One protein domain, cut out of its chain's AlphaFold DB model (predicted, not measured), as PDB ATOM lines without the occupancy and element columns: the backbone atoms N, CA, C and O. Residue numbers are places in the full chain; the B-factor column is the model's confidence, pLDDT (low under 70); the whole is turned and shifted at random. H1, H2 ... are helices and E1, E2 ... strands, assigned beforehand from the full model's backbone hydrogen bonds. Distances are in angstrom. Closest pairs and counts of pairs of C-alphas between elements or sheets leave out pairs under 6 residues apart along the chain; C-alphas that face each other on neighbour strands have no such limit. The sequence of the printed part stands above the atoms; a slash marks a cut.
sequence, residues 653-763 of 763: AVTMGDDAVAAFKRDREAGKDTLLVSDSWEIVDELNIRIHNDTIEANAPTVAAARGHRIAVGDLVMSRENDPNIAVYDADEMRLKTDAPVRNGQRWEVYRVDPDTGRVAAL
ATOM      1  N   ALA A 653      -7.260  56.570 137.845       61.16
ATOM      2  CA  ALA A 653      -7.155  56.645 139.300       61.16
ATOM      3  C   ALA A 653      -6.440  57.913 139.802       61.16
ATOM      4  O   ALA A 653      -6.769  58.392 140.886       61.16
ATOM      5  N   VAL A 654      -5.497  58.469 139.028       63.56
ATOM      6  CA  VAL A 654      -4.752  59.670 139.428       63.56
ATOM      7  C   VAL A 654      -5.666  60.886 139.351       63.56
ATOM      8  O   VAL A 654      -5.841  61.575 140.353       63.56
ATOM      9  N   THR A 655      -6.327  61.091 138.209       69.06
ATOM     10  CA  THR A 655      -7.278  62.202 138.039       69.06
ATOM     11  C   THR A 655      -8.437  62.116 139.030       69.06
ATOM     12  O   THR A 655      -8.793  63.114 139.650       69.06
ATOM     13  N   MET A 656      -8.989  60.919 139.255       75.19
ATOM     14  CA  MET A 656     -10.043  60.737 140.259       75.19
ATOM     15  C   MET A 656      -9.569  61.095 141.677       75.19
ATOM     16  O   MET A 656     -10.340  61.659 142.452       75.19
ATOM     17  N   GLY A 657      -8.313  60.789 142.018       74.12
ATOM     18  CA  GLY A 657      -7.705  61.176 143.291       74.12
ATOM     19  C   GLY A 657      -7.529  62.692 143.429       74.12
ATOM     20  O   GLY A 657      -7.873  63.246 144.474       74.12
ATOM     21  N   ASP A 658      -7.051  63.368 142.378       73.88
ATOM     22  CA  ASP A 658      -6.922  64.834 142.328       73.88
ATOM     23  C   ASP A 658      -8.265  65.531 142.581       73.88
ATOM     24  O   ASP A 658      -8.378  66.386 143.467       73.88
ATOM     25  N   ASP A 659      -9.295  65.122 141.841       83.44
ATOM     26  CA  ASP A 659     -10.638  65.691 141.938       83.44
ATOM     27  C   ASP A 659     -11.237  65.489 143.335       83.44
ATOM     28  O   ASP A 659     -11.856  66.401 143.897       83.44
ATOM     29  N   ALA A 660     -11.021  64.309 143.921       86.62
ATOM     30  CA  ALA A 660     -11.531  63.958 145.237       86.62
ATOM     31  C   ALA A 660     -10.872  64.769 146.366       86.62
ATOM     32  O   ALA A 660     -11.578  65.268 147.247       86.62
ATOM     33  N   VAL A 661      -9.548  64.967 146.325       84.62
ATOM     34  CA  VAL A 661      -8.837  65.824 147.294       84.62
ATOM     35  C   VAL A 661      -9.276  67.277 147.153       84.62
ATOM     36  O   VAL A 661      -9.538  67.945 148.155       84.62
ATOM     37  N   ALA A 662      -9.406  67.777 145.922       88.12
ATOM     38  CA  ALA A 662      -9.868  69.139 145.685       88.12
ATOM     39  C   ALA A 662     -11.302  69.355 146.204       88.12
ATOM     40  O   ALA A 662     -11.591  70.393 146.800       88.12
ATOM     41  N   ALA A 663     -12.198  68.380 146.016       89.88
ATOM     42  CA  ALA A 663     -13.552  68.420 146.568       89.88
ATOM     43  C   ALA A 663     -13.554  68.395 148.103       89.88
ATOM     44  O   ALA A 663     -14.215  69.227 148.720       89.88
ATOM     45  N   PHE A 664     -12.757  67.510 148.705       89.56
ATOM     46  CA  PHE A 664     -12.603  67.416 150.155       89.56
ATOM     47  C   PHE A 664     -12.143  68.740 150.780       89.56
ATOM     48  O   PHE A 664     -12.726  69.190 151.766       89.56
ATOM     49  N   LYS A 665     -11.141  69.399 150.187       88.25
ATOM     50  CA  LYS A 665     -10.656  70.704 150.660       88.25
ATOM     51  C   LYS A 665     -11.731  71.781 150.588       88.25
ATOM     52  O   LYS A 665     -11.971  72.451 151.587       88.25
ATOM     53  N   ARG A 666     -12.429  71.895 149.450       92.06
ATOM     54  CA  ARG A 666     -13.534  72.856 149.288       92.06
ATOM     55  C   ARG A 666     -14.633  72.648 150.326       92.06
ATOM     56  O   ARG A 666     -15.165  73.618 150.857       92.06
ATOM     57  N   ASP A 667     -14.984  71.398 150.619       92.50
ATOM     58  CA  ASP A 667     -16.003  71.109 151.626       92.50
ATOM     59  C   ASP A 667     -15.524  71.442 153.050       92.50
ATOM     60  O   ASP A 667     -16.307  71.984 153.832       92.50
ATOM     61  N   ARG A 668     -14.241  71.212 153.373       86.88
ATOM     62  CA  ARG A 668     -13.650  71.637 154.657       86.88
ATOM     63  C   ARG A 668     -13.590  73.152 154.809       86.88
ATOM     64  O   ARG A 668     -13.960  73.656 155.863       86.88
ATOM     65  N   GLU A 669     -13.180  73.877 153.769       88.06
ATOM     66  CA  GLU A 669     -13.201  75.349 153.746       88.06
ATOM     67  C   GLU A 669     -14.625  75.897 153.934       88.06
ATOM     68  O   GLU A 669     -14.823  76.931 154.567       88.06
ATOM     69  N   ALA A 670     -15.632  75.169 153.443       93.81
ATOM     70  CA  ALA A 670     -17.043  75.476 153.654       93.81
ATOM     71  C   ALA A 670     -17.589  75.022 155.027       93.81
ATOM     72  O   ALA A 670     -18.794  75.135 155.263       93.81
ATOM     73  N   GLY A 671     -16.746  74.489 155.920       90.06
ATOM     74  CA  GLY A 671     -17.127  74.052 157.265       90.06
ATOM     75  C   GLY A 671     -17.967  72.770 157.313       90.06
ATOM     76  O   GLY A 671     -18.697  72.555 158.280       90.06
ATOM     77  N   LYS A 672     -17.918  71.921 156.277       89.31
ATOM     78  CA  LYS A 672     -18.669  70.656 156.235       89.31
ATOM     79  C   LYS A 672     -17.853  69.493 156.810       89.31
ATOM     80  O   LYS A 672     -16.680  69.329 156.476       89.31
ATOM     81  N   ASP A 673     -18.504  68.610 157.573       84.69
ATOM     82  CA  ASP A 673     -17.934  67.301 157.934       84.69
ATOM     83  C   ASP A 673     -17.923  66.387 156.700       84.69
ATOM     84  O   ASP A 673     -18.972  65.983 156.191       84.69
ATOM     85  N   THR A 674     -16.725  66.103 156.191       87.56
ATOM     86  CA  THR A 674     -16.518  65.441 154.899       87.56
ATOM     87  C   THR A 674     -15.675  64.193 155.076       87.56
ATOM     88  O   THR A 674     -14.655  64.207 155.764       87.56
ATOM     89  N   LEU A 675     -16.082  63.105 154.421       86.31
ATOM     90  CA  LEU A 675     -15.349  61.845 154.420       86.31
ATOM     91  C   LEU A 675     -14.906  61.492 153.004       86.31
ATOM     92  O   LEU A 675     -15.723  61.447 152.086       86.31
ATOM     93  N   LEU A 676     -13.624  61.167 152.866       86.00
ATOM     94  CA  LEU A 676     -13.063  60.574 151.664       86.00
ATOM     95  C   LEU A 676     -12.887  59.065 151.881       86.00
ATOM     96  O   LEU A 676     -12.337  58.642 152.897       86.00
ATOM     97  N   VAL A 677     -13.394  58.252 150.954       85.88
ATOM     98  CA  VAL A 677     -13.382  56.784 151.046       85.88
ATOM     99  C   VAL A 677     -12.811  56.210 149.757       85.88
ATOM    100  O   VAL A 677     -13.157  56.676 148.674       85.88
ATOM    101  N   SER A 678     -11.975  55.182 149.880       77.94
ATOM    102  CA  SER A 678     -11.466  54.405 148.750       77.94
ATOM    103  C   SER A 678     -11.601  52.905 149.014       77.94
ATOM    104  O   SER A 678     -11.800  52.480 150.153       77.94
ATOM    105  N   ASP A 679     -11.531  52.106 147.952       70.75
ATOM    106  CA  ASP A 679     -11.665  50.647 147.974       70.75
ATOM    107  C   ASP A 679     -10.382  49.913 148.400       70.75
ATOM    108  O   ASP A 679     -10.417  48.715 148.687       70.75
ATOM    109  N   SER A 680      -9.261  50.630 148.467       61.72
ATOM    110  CA  SER A 680      -7.939  50.100 148.785       61.72
ATOM    111  C   SER A 680      -7.216  50.989 149.795       61.72
ATOM    112  O   SER A 680      -7.300  52.220 149.746       61.72
ATOM    113  N   TRP A 681      -6.499  50.359 150.727       61.16
ATOM    114  CA  TRP A 681      -5.726  51.073 151.745       61.16
ATOM    115  C   TRP A 681      -4.603  51.899 151.117       61.16
ATOM    116  O   TRP A 681      -4.285  52.966 151.625       61.16
ATOM    117  N   GLU A 682      -4.073  51.445 149.983       59.09
ATOM    118  CA  GLU A 682      -3.070  52.143 149.184       59.09
ATOM    119  C   GLU A 682      -3.534  53.532 148.770       59.09
ATOM    120  O   GLU A 682      -2.846  54.519 149.011       59.09
ATOM    121  N   ILE A 683      -4.726  53.617 148.181       66.06
ATOM    122  CA  ILE A 683      -5.284  54.897 147.753       66.06
ATOM    123  C   ILE A 683      -5.631  55.751 148.979       66.06
ATOM    124  O   ILE A 683      -5.406  56.955 148.959       66.06
ATOM    125  N   VAL A 684      -6.146  55.150 150.060       74.69
ATOM    126  CA  VAL A 684      -6.425  55.883 151.309       74.69
ATOM    127  C   VAL A 684      -5.161  56.537 151.876       74.69
ATOM    128  O   VAL A 684      -5.213  57.701 152.269       74.69
ATOM    129  N   ASP A 685      -4.042  55.817 151.923       74.19
ATOM    130  CA  ASP A 685      -2.787  56.319 152.494       74.19
ATOM    131  C   ASP A 685      -2.203  57.457 151.642       74.19
ATOM    132  O   ASP A 685      -1.882  58.516 152.182       74.19
ATOM    133  N   GLU A 686      -2.179  57.309 150.313       67.75
ATOM    134  CA  GLU A 686      -1.741  58.371 149.391       67.75
ATOM    135  C   GLU A 686      -2.586  59.648 149.526       67.75
ATOM    136  O   GLU A 686      -2.059  60.763 149.589       67.75
ATOM    137  N   LEU A 687      -3.911  59.498 149.616       77.06
ATOM    138  CA  LEU A 687      -4.819  60.632 149.785       77.06
ATOM    139  C   LEU A 687      -4.604  61.326 151.138       77.06
ATOM    140  O   LEU A 687      -4.571  62.556 151.179       77.06
ATOM    141  N   ASN A 688      -4.415  60.572 152.227       82.69
ATOM    142  CA  ASN A 688      -4.134  61.134 153.553       82.69
ATOM    143  C   ASN A 688      -2.805  61.900 153.582       82.69
ATOM    144  O   ASN A 688      -2.772  63.026 154.073       82.69
ATOM    145  N   ILE A 689      -1.731  61.324 153.026       77.88
ATOM    146  CA  ILE A 689      -0.408  61.965 152.959       77.88
ATOM    147  C   ILE A 689      -0.487  63.281 152.190       77.88
ATOM    148  O   ILE A 689       0.047  64.299 152.630       77.88
ATOM    149  N   ARG A 690      -1.177  63.279 151.048       77.69
ATOM    150  CA  ARG A 690      -1.355  64.488 150.250       77.69
ATOM    151  C   ARG A 690      -2.150  65.555 150.995       77.69
ATOM    152  O   ARG A 690      -1.733  66.706 151.013       77.69
ATOM    153  N   ILE A 691      -3.265  65.178 151.625       84.75
ATOM    154  CA  ILE A 691      -4.069  66.104 152.435       84.75
ATOM    155  C   ILE A 691      -3.213  66.709 153.555       84.75
ATOM    156  O   ILE A 691      -3.240  67.925 153.723       84.75
ATOM    157  N   HIS A 692      -2.428  65.898 154.266       85.06
ATOM    158  CA  HIS A 692      -1.522  66.364 155.317       85.06
ATOM    159  C   HIS A 692      -0.482  67.359 154.776       85.06
ATOM    160  O   HIS A 692      -0.415  68.491 155.246       85.06
ATOM    161  N   ASN A 693       0.273  66.983 153.737       81.50
ATOM    162  CA  ASN A 693       1.318  67.836 153.154       81.50
ATOM    163  C   ASN A 693       0.774  69.152 152.577       81.50
ATOM    164  O   ASN A 693       1.486  70.150 152.548       81.50
ATOM    165  N   ASP A 694      -0.474  69.153 152.108       80.44
ATOM    166  CA  ASP A 694      -1.121  70.350 151.582       80.44
ATOM    167  C   ASP A 694      -1.707  71.258 152.682       80.44
ATOM    168  O   ASP A 694      -1.978  72.429 152.415       80.44
ATOM    169  N   THR A 695      -1.965  70.719 153.879       77.31
ATOM    170  CA  THR A 695      -2.636  71.435 154.984       77.31
ATOM    171  C   THR A 695      -1.650  71.906 156.054       77.31
ATOM    172  O   THR A 695      -1.898  72.907 156.721       77.31
ATOM    173  N   ILE A 696      -0.530  71.203 156.219       82.62
ATOM    174  CA  ILE A 696       0.453  71.423 157.279       82.62
ATOM    175  C   ILE A 696       1.732  72.032 156.695       82.62
ATOM    176  O   ILE A 696       2.219  71.609 155.647       82.62
ATOM    177  N   GLU A 697       2.309  73.021 157.383       80.56
ATOM    178  CA  GLU A 697       3.592  73.605 156.982       80.56
ATOM    179  C   GLU A 697       4.706  72.547 156.954       80.56
ATOM    180  O   GLU A 697       4.841  71.742 157.874       80.56
ATOM    181  N   ALA A 698       5.575  72.591 155.940       76.81
ATOM    182  CA  ALA A 698       6.604  71.566 155.719       76.81
ATOM    183  C   ALA A 698       7.562  71.340 156.910       76.81
ATOM    184  O   ALA A 698       8.125  70.253 157.040       76.81
ATOM    185  N   ASN A 699       7.732  72.350 157.772       83.06
ATOM    186  CA  ASN A 699       8.614  72.321 158.943       83.06
ATOM    187  C   ASN A 699       7.853  72.206 160.278       83.06
ATOM    188  O   ASN A 699       8.458  72.393 161.335       83.06
ATOM    189  N   ALA A 700       6.540  71.956 160.253       85.69
ATOM    190  CA  ALA A 700       5.770  71.782 161.476       85.69
ATOM    191  C   ALA A 700       6.305  70.579 162.277       85.69
ATOM    192  O   ALA A 700       6.668  69.559 161.683       85.69
ATOM    193  N   PRO A 701       6.347  70.656 163.618       89.56
ATOM    194  CA  PRO A 701       6.635  69.493 164.444       89.56
ATOM    195  C   PRO A 701       5.627  68.382 164.148       89.56
ATOM    196  O   PRO A 701       4.423  68.634 164.103       89.56
ATOM    197  N   THR A 702       6.114  67.154 163.972       89.69
ATOM    198  CA  THR A 702       5.262  65.992 163.707       89.69
ATOM    199  C   THR A 702       5.617  64.828 164.611       89.69
ATOM    200  O   THR A 702       6.787  64.631 164.936       89.69
ATOM    201  N   VAL A 703       4.625  64.011 164.939       86.25
ATOM    202  CA  VAL A 703       4.803  62.705 165.578       86.25
ATOM    203  C   VAL A 703       4.516  61.615 164.550       86.25
ATOM    204  O   VAL A 703       3.568  61.726 163.772       86.25
ATOM    205  N   ALA A 704       5.346  60.573 164.529       82.38
ATOM    206  CA  ALA A 704       5.103  59.399 163.701       82.38
ATOM    207  C   ALA A 704       3.880  58.622 164.215       82.38
ATOM    208  O   ALA A 704       3.680  58.478 165.420       82.38
ATOM    209  N   ALA A 705       3.064  58.108 163.305       73.44
ATOM    210  CA  ALA A 705       1.872  57.328 163.599       73.44
ATOM    211  C   ALA A 705       1.811  56.073 162.735       73.44
ATOM    212  O   ALA A 705       2.578  55.920 161.797       73.44
ATOM    213  N   ALA A 706       0.879  55.171 163.051       66.31
ATOM    214  CA  ALA A 706       0.719  53.918 162.324       66.31
ATOM    215  C   ALA A 706       0.320  54.146 160.867       66.31
ATOM    216  O   ALA A 706      -0.404  55.093 160.542       66.31
ATOM    217  N   ARG A 707       0.689  53.192 160.005       58.16
ATOM    218  CA  ARG A 707       0.741  53.467 158.566       58.16
ATOM    219  C   ARG A 707       1.583  54.727 158.356       58.16
ATOM    220  O   ARG A 707       2.432  54.927 159.170       58.16
ATOM    221  N   GLY A 708       1.447  55.586 157.380       60.72
ATOM    222  CA  GLY A 708       2.606  56.411 156.981       60.72
ATOM    223  C   GLY A 708       2.800  57.663 157.783       60.72
ATOM    224  O   GLY A 708       3.372  58.643 157.316       60.72
ATOM    225  N   HIS A 709       2.020  57.700 158.847       74.06
ATOM    226  CA  HIS A 709       1.364  58.861 159.363       74.06
ATOM    227  C   HIS A 709       2.409  59.811 159.921       74.06
ATOM    228  O   HIS A 709       3.052  59.458 160.903       74.06
ATOM    229  N   ARG A 710       2.549  61.023 159.394       86.56
ATOM    230  CA  ARG A 710       3.006  62.124 160.236       86.56
ATOM    231  C   ARG A 710       1.766  62.834 160.736       86.56
ATOM    232  O   ARG A 710       0.888  63.155 159.947       86.56
ATOM    233  N   ILE A 711       1.682  62.985 162.048       88.88
ATOM    234  CA  ILE A 711       0.620  63.721 162.716       88.88
ATOM    235  C   ILE A 711       1.200  65.058 163.153       88.88
ATOM    236  O   ILE A 711       2.181  65.095 163.897       88.88
ATOM    237  N   ALA A 712       0.570  66.141 162.729       92.12
ATOM    238  CA  ALA A 712       0.828  67.495 163.180       92.12
ATOM    239  C   ALA A 712      -0.408  68.081 163.872       92.12
ATOM    240  O   ALA A 712      -1.505  67.519 163.854       92.12
ATOM    241  N   VAL A 713      -0.225  69.248 164.482       91.69
ATOM    242  CA  VAL A 713      -1.344  70.057 164.975       91.69
ATOM    243  C   VAL A 713      -2.254  70.437 163.799       91.69
ATOM    244  O   VAL A 713      -1.770  70.936 162.790       91.69
ATOM    245  N   GLY A 714      -3.559  70.207 163.945       87.25
ATOM    246  CA  GLY A 714      -4.590  70.428 162.925       87.25
ATOM    247  C   GLY A 714      -5.003  69.170 162.154       87.25
ATOM    248  O   GLY A 714      -6.012  69.195 161.442       87.25
ATOM    249  N   ASP A 715      -4.276  68.057 162.299       89.75
ATOM    250  CA  ASP A 715      -4.675  66.800 161.670       89.75
ATOM    251  C   ASP A 715      -5.910  66.192 162.341       89.75
ATOM    252  O   ASP A 715      -6.041  66.152 163.568       89.75
ATOM    253  N   LEU A 716      -6.790  65.635 161.507       88.62
ATOM    254  CA  LEU A 716      -7.866  64.758 161.950       88.62
ATOM    255  C   LEU A 716      -7.369  63.314 161.899       88.62
ATOM    256  O   LEU A 716      -7.153  62.758 160.820       88.62
ATOM    257  N   VAL A 717      -7.219  62.691 163.060       88.81
ATOM    258  CA  VAL A 717      -6.676  61.336 163.189       88.81
ATOM    259  C   VAL A 717      -7.760  60.353 163.601       88.81
ATOM    260  O   VAL A 717      -8.804  60.733 164.124       88.81
ATOM    261  N   MET A 718      -7.527  59.065 163.350       86.31
ATOM    262  CA  MET A 718      -8.427  57.993 163.764       86.31
ATOM    263  C   MET A 718      -7.651  56.932 164.537       86.31
ATOM    264  O   MET A 718      -6.647  56.419 164.044       86.31
ATOM    265  N   SER A 719      -8.123  56.573 165.729       85.38
ATOM    266  CA  SER A 719      -7.568  55.452 166.494       85.38
ATOM    267  C   SER A 719      -7.844  54.135 165.770       85.38
ATOM    268  O   SER A 719      -8.934  53.918 165.244       85.38
ATOM    269  N   ARG A 720      -6.854  53.238 165.733       77.88
ATOM    270  CA  ARG A 720      -6.933  51.958 164.997       77.88
ATOM    271  C   ARG A 720      -7.006  50.729 165.893       77.88
ATOM    272  O   ARG A 720      -7.385  49.654 165.439       77.88
ATOM    273  N   GLU A 721      -6.675  50.902 167.162       72.56
ATOM    274  CA  GLU A 721      -6.656  49.849 168.166       72.56
ATOM    275  C   GLU A 721      -7.461  50.291 169.383       72.56
ATOM    276  O   GLU A 721      -7.684  51.483 169.607       72.56
ATOM    277  N   ASN A 722      -7.955  49.312 170.134       74.75
ATOM    278  CA  ASN A 722      -8.570  49.582 171.422       74.75
ATOM    279  C   ASN A 722      -7.459  49.556 172.473       74.75
ATOM    280  O   ASN A 722      -6.865  48.498 172.667       74.75
ATOM    281  N   ASP A 723      -7.229  50.665 173.172       77.25
ATOM    282  CA  ASP A 723      -6.308  50.703 174.311       77.25
ATOM    283  C   ASP A 723      -7.033  51.250 175.549       77.25
ATOM    284  O   ASP A 723      -7.301  52.453 175.645       77.25
ATOM    285  N   PRO A 724      -7.388  50.376 176.510       73.06
ATOM    286  CA  PRO A 724      -8.066  50.792 177.728       73.06
ATOM    287  C   PRO A 724      -7.163  51.546 178.711       73.06
ATOM    288  O   PRO A 724      -7.679  52.084 179.687       73.06
ATOM    289  N   ASN A 725      -5.846  51.576 178.491       80.25
ATOM    290  CA  ASN A 725      -4.898  52.224 179.395       80.25
ATOM    291  C   ASN A 725      -4.682  53.706 179.064       80.25
ATOM    292  O   ASN A 725      -4.094  54.430 179.869       80.25
ATOM    293  N   ILE A 726      -5.156  54.174 177.905       79.25
ATOM    294  CA  ILE A 726      -5.091  55.588 177.541       79.25
ATOM    295  C   ILE A 726      -6.238  56.328 178.233       79.25
ATOM    296  O   ILE A 726      -7.416  56.093 177.961       79.25
ATOM    297  N   ALA A 727      -5.874  57.233 179.140       76.81
ATOM    298  CA  ALA A 727      -6.808  58.093 179.850       76.81
ATOM    299  C   ALA A 727      -7.465  59.101 178.894       76.81
ATOM    300  O   ALA A 727      -6.776  59.899 178.259       76.81
ATOM    301  N   VAL A 728      -8.797  59.090 178.834       75.69
ATOM    302  CA  VAL A 728      -9.600  60.079 178.100       75.69
ATOM    303  C   VAL A 728     -10.228  61.039 179.105       75.69
ATOM    304  O   VAL A 728     -10.776  60.608 180.122       75.69
ATOM    305  N   TYR A 729     -10.156  62.337 178.830       73.44
ATOM    306  CA  TYR A 729     -10.682  63.389 179.698       73.44
ATOM    307  C   TYR A 729     -11.890  64.063 179.049       73.44
ATOM    308  O   TYR A 729     -12.014  64.105 177.828       73.44
ATOM    309  N   ASP A 730     -12.803  64.568 179.872       68.38
ATOM    310  CA  ASP A 730     -13.831  65.488 179.401       68.38
ATOM    311  C   ASP A 730     -13.208  66.833 178.999       68.38
ATOM    312  O   ASP A 730     -12.379  67.360 179.740       68.38
ATOM    313  N   ALA A 731     -13.588  67.368 177.836       63.28
ATOM    314  CA  ALA A 731     -12.996  68.593 177.304       63.28
ATOM    315  C   ALA A 731     -13.345  69.834 178.145       63.28
ATOM    316  O   ALA A 731     -12.511  70.731 178.266       63.28
ATOM    317  N   ASP A 732     -14.532  69.860 178.761       65.12
ATOM    318  CA  ASP A 732     -15.013  71.001 179.544       65.12
ATOM    319  C   ASP A 732     -14.625  70.863 181.025       65.12
ATOM    320  O   ASP A 732     -14.198  71.827 181.662       65.12
ATOM    321  N   GLU A 733     -14.739  69.653 181.585       72.31
ATOM    322  CA  GLU A 733     -14.524  69.409 183.020       72.31
ATOM    323  C   GLU A 733     -13.106  68.927 183.374       72.31
ATOM    324  O   GLU A 733     -12.764  68.851 184.557       72.31
ATOM    325  N   MET A 734     -12.286  68.539 182.387       71.00
ATOM    326  CA  MET A 734     -10.967  67.900 182.576       71.00
ATOM    327  C   MET A 734     -10.998  66.687 183.523       71.00
ATOM    328  O   MET A 734      -9.996  66.303 184.136       71.00
ATOM    329  N   ARG A 735     -12.165  66.046 183.645       75.88
ATOM    330  CA  ARG A 735     -12.379  64.867 184.484       75.88
ATOM    331  C   ARG A 735     -12.099  63.601 183.684       75.88
ATOM    332  O   ARG A 735     -12.548  63.470 182.548       75.88
ATOM    333  N   LEU A 736     -11.396  62.645 184.293       74.12
ATOM    334  CA  LEU A 736     -11.144  61.332 183.694       74.12
ATOM    335  C   LEU A 736     -12.470  60.608 183.399       74.12
ATOM    336  O   LEU A 736     -13.268  60.373 184.311       74.12
ATOM    337  N   LYS A 737     -12.684  60.204 182.144       69.50
ATOM    338  CA  LYS A 737     -13.808  59.357 181.723       69.50
ATOM    339  C   LYS A 737     -13.437  57.883 181.883       69.50
ATOM    340  O   LYS A 737     -12.885  57.263 180.981       69.50
ATOM    341  N   THR A 738     -13.776  57.300 183.032       62.50
ATOM    342  CA  THR A 738     -13.459  55.899 183.377       62.50
ATOM    343  C   THR A 738     -14.131  54.844 182.487       62.50
ATOM    344  O   THR A 738     -13.637  53.724 182.422       62.50
ATOM    345  N   ASP A 739     -15.204  55.192 181.768       62.50
ATOM    346  CA  ASP A 739     -15.980  54.260 180.927       62.50
ATOM    347  C   ASP A 739     -15.863  54.524 179.407       62.50
ATOM    348  O   ASP A 739     -16.529  53.868 178.599       62.50
ATOM    349  N   ALA A 740     -14.990  55.449 178.992       65.81
ATOM    350  CA  ALA A 740     -14.773  55.805 177.586       65.81
ATOM    351  C   ALA A 740     -13.290  55.671 177.187       65.81
ATOM    352  O   ALA A 740     -12.640  56.679 176.927       65.81
ATOM    353  N   PRO A 741     -12.733  54.441 177.149       74.81
ATOM    354  CA  PRO A 741     -11.360  54.233 176.696       74.81
ATOM    355  C   PRO A 741     -11.200  54.584 175.213       74.81
ATOM    356  O   PRO A 741     -12.190  54.621 174.476       74.81
ATOM    357  N   VAL A 742      -9.953  54.744 174.761       79.38
ATOM    358  CA  VAL A 742      -9.650  54.864 173.330       79.38
ATOM    359  C   VAL A 742     -10.054  53.572 172.620       79.38
ATOM    360  O   VAL A 742      -9.620  52.471 172.972       79.38
ATOM    361  N   ARG A 743     -10.917  53.704 171.614       75.56
ATOM    362  CA  ARG A 743     -11.456  52.599 170.815       75.56
ATOM    363  C   ARG A 743     -11.108  52.781 169.352       75.56
ATOM    364  O   ARG A 743     -11.082  53.901 168.852       75.56
ATOM    365  N   ASN A 744     -10.934  51.676 168.638       77.75
ATOM    366  CA  ASN A 744     -10.761  51.679 167.191       77.75
ATOM    367  C   ASN A 744     -11.946  52.392 166.497       77.75
ATOM    368  O   ASN A 744     -13.112  52.086 166.764       77.75
ATOM    369  N   GLY A 745     -11.639  53.333 165.601       75.44
ATOM    370  CA  GLY A 745     -12.589  54.094 164.788       75.44
ATOM    371  C   GLY A 745     -13.017  55.454 165.355       75.44
ATOM    372  O   GLY A 745     -13.790  56.162 164.693       75.44
ATOM    373  N   GLN A 746     -12.550  55.838 166.548       81.25
ATOM    374  CA  GLN A 746     -12.766  57.187 167.088       81.25
ATOM    375  C   GLN A 746     -11.908  58.196 166.318       81.25
ATOM    376  O   GLN A 746     -10.780  57.887 165.940       81.25
ATOM    377  N   ARG A 747     -12.479  59.371 166.030       86.06
ATOM    378  CA  ARG A 747     -11.798  60.467 165.332       86.06
ATOM    379  C   ARG A 747     -11.418  61.535 166.344       86.06
ATOM    380  O   ARG A 747     -12.220  61.790 167.234       86.06
ATOM    381  N   TRP A 748     -10.257  62.143 166.153       86.62
ATOM    382  CA  TRP A 748      -9.701  63.134 167.064       86.62
ATOM    383  C   TRP A 748      -9.057  64.266 166.277       86.62
ATOM    384  O   TRP A 748      -8.394  64.002 165.271       86.62
ATOM    385  N   GLU A 749      -9.219  65.501 166.731       90.25
ATOM    386  CA  GLU A 749      -8.498  66.650 166.186       90.25
ATOM    387  C   GLU A 749      -7.262  66.937 167.033       90.25
ATOM    388  O   GLU A 749      -7.343  67.174 168.239       90.25
ATOM    389  N   VAL A 750      -6.091  66.893 166.408       91.00
ATOM    390  CA  VAL A 750      -4.819  67.044 167.113       91.00
ATOM    391  C   VAL A 750      -4.554  68.516 167.371       91.00
ATOM    392  O   VAL A 750      -4.408  69.299 166.440       91.00
ATOM    393  N   TYR A 751      -4.417  68.898 168.639       91.69
ATOM    394  CA  TYR A 751      -4.133  70.284 169.025       91.69
ATOM    395  C   TYR A 751      -2.731  70.468 169.618       91.69
ATOM    396  O   TYR A 751      -2.261  71.597 169.762       91.69
ATOM    397  N   ARG A 752      -2.030  69.375 169.954       88.62
ATOM    398  CA  ARG A 752      -0.625  69.416 170.379       88.62
ATOM    399  C   ARG A 752       0.111  68.140 169.996       88.62
ATOM    400  O   ARG A 752      -0.434  67.045 170.104       88.62
ATOM    401  N   VAL A 753       1.380  68.289 169.639       90.19
ATOM    402  CA  VAL A 753       2.308  67.180 169.402       90.19
ATOM    403  C   VAL A 753       3.589  67.381 170.209       90.19
ATOM    404  O   VAL A 753       4.000  68.516 170.457       90.19
ATOM    405  N   ASP A 754       4.198  66.281 170.634       88.56
ATOM    406  CA  ASP A 754       5.480  66.227 171.333       88.56
ATOM    407  C   ASP A 754       6.394  65.220 170.610       88.56
ATOM    408  O   ASP A 754       6.270  64.009 170.832       88.56
ATOM    409  N   PRO A 755       7.274  65.701 169.708       87.38
ATOM    410  CA  PRO A 755       8.172  64.843 168.938       87.38
ATOM    411  C   PRO A 755       9.196  64.089 169.793       87.38
ATOM    412  O   PRO A 755       9.583  62.985 169.420       87.38
ATOM    413  N   ASP A 756       9.607  64.647 170.936       83.94
ATOM    414  CA  ASP A 756      10.639  64.048 171.793       83.94
ATOM    415  C   ASP A 756      10.105  62.810 172.522       83.94
ATOM    416  O   ASP A 756      10.836  61.850 172.768       83.94
ATOM    417  N   THR A 757       8.812  62.821 172.864       81.81
ATOM    418  CA  THR A 757       8.151  61.702 173.553       81.81
ATOM    419  C   THR A 757       7.262  60.854 172.643       81.81
ATOM    420  O   THR A 757       6.758  59.820 173.086       81.81
ATOM    421  N   GLY A 758       7.057  61.274 171.390       81.88
ATOM    422  CA  GLY A 758       6.166  60.611 170.436       81.88
ATOM    423  C   GLY A 758       4.691  60.677 170.839       81.88
ATOM    424  O   GLY A 758       3.930  59.755 170.547       81.88
ATOM    425  N   ARG A 759       4.274  61.726 171.561       82.62
ATOM    426  CA  ARG A 759       2.913  61.851 172.112       82.62
ATOM    427  C   ARG A 759       2.109  62.931 171.408       82.62
ATOM    428  O   ARG A 759       2.635  63.967 171.012       82.62
ATOM    429  N   VAL A 760       0.800  62.715 171.319       86.38
ATOM    430  CA  VAL A 760      -0.158  63.694 170.794       86.38
ATOM    431  C   VAL A 760      -1.231  63.991 171.836       86.38
ATOM    432  O   VAL A 760      -1.598  63.115 172.620       86.38
ATOM    433  N   ALA A 761      -1.733  65.222 171.839       85.25
ATOM    434  CA  ALA A 761      -2.959  65.592 172.529       85.25
ATOM    435  C   ALA A 761      -4.012  65.952 171.476       85.25
ATOM    436  O   ALA A 761      -3.739  66.750 170.572       85.25
ATOM    437  N   ALA A 762      -5.183  65.329 171.578       84.88
ATOM    438  CA  ALA A 762      -6.251  65.453 170.599       84.88
ATOM    439  C   ALA A 762      -7.626  65.512 171.288       84.88
ATOM    440  O   ALA A 762      -7.780  64.941 172.370       84.88
ATOM    441  N   LEU A 763      -8.572  66.236 170.683       82.81
ATOM    442  CA  LEU A 763      -9.944  66.452 171.169       82.81
ATOM    443  C   LEU A 763     -10.968  65.667 170.351       82.81
ATOM    444  O   LEU A 763     -10.736  65.493 169.129       82.81
TER     445      LEU A 763
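AT A GLANCE: This is residues 653 to 763 of the 763 residues of the protein "TrwC domain-containing protein" of Mycobacterium sp. SWH-M5 (UniProt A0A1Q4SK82). Picture an elongated body with two helices, H1 and H2, at one end, a small sheet of three strands in its middle part, and a long loop reaching to the other end. Between the helices and the sheet, residues 696 to 715 make a winding link that folds back on itself, while residues 719 to 746 loop out on the far side of the sheet. There are 111 residues printed, with two named helices and three named strands in the order H1 H2 E1 E2 E3; the sheet runs E1 E2 E3, all antiparallel, as a meander, each strand the antiparallel neighbour of the one before. The class is mixed, helices and strands, though only 47 of the 111 residues are in named elements. The whole is compact, with a radius of gyration of the C-alphas of 15.3 A, and its C-alphas span 46 by 29 by 27 A.

IN THESE COORDINATES: Find C-alpha 653 at (-7.155, 56.645, 139.300); from there H1 runs over residues 653 to 669, 24.4 A from first to last C-alpha. Move on to C-alpha 681 at (-5.726, 51.073, 151.745), where H2 begins; it holds residues 681 to 695 and is 20.8 A long. E1 is residues 716 to 718, 7.0 A long. E2, residues 747 to 754, is the longest strand and measures 19.2 A; look at residue 751, where it bends by 72 degrees. E3, residues 759 to 762, is 10.0 A long and ends at C-alpha 762 at (-6.251, 65.453, 170.599).

HOW THE PARTS SIT: Start with the sheet, where E1 and E3 are the edge strands and E2 is the inner one. Its pairing is staggered: E2 pairs with E1 over residues 747 to 749 and with E3 over residues 750 to 754. E1 and E2 form an antiparallel hairpin; C-alphas 718 and 747 face each other at 4.5 A. Across this pair look for N 717 and O 748, 2.8 A apart, and N 748 and O 717, 2.9 A apart, both within hydrogen-bond range. E2 and E3 are a hairpin too, antiparallel, their directions at 136 degrees, and C-alphas 753 and 760 face each other at 4.5 A. Here N 754 and O 759 are 2.8 A apart, and N 761 and O 752 are also 2.8 A apart, within hydrogen-bond range. E1 and E3 are only just apart, their closest C-alphas 8.5 A from each other. Now turn to the helices: neither H1 nor H2 is on the sheet. H1, with residues 657 to 661 alone, only just touches H2, residues 687 to 691 alone, with 3 pairs of C-alphas within 8 A. The closest C-alphas are those of Val 661 and Ile 691, 7.0 A apart. The two helices run the same way at a steep tilt of 46 degrees. In H1 and H2 every O i to N i+4 pair is within hydrogen-bond range.

THE WHOLE: The two C-alphas farthest apart are those of Thr 655 and Arg 735, 46.8 A. The printed part has no cut, and residue 763 is the chain's last. The links from H1 to H2, from H2 to E1 and from E1 to E2 are long, with 11, 20 and 28 residues; the link from E2 to E3 is tight, with 4. In the second of these long links, residues 703 to 704 pair with residues 710 to 711, antiparallel. The mean pLDDT of the printed part is 79.7; look for values under 70 at residues 653 to 655, 680 to 683, 686, 706 to 708, 730 to 732 and 737 to 740.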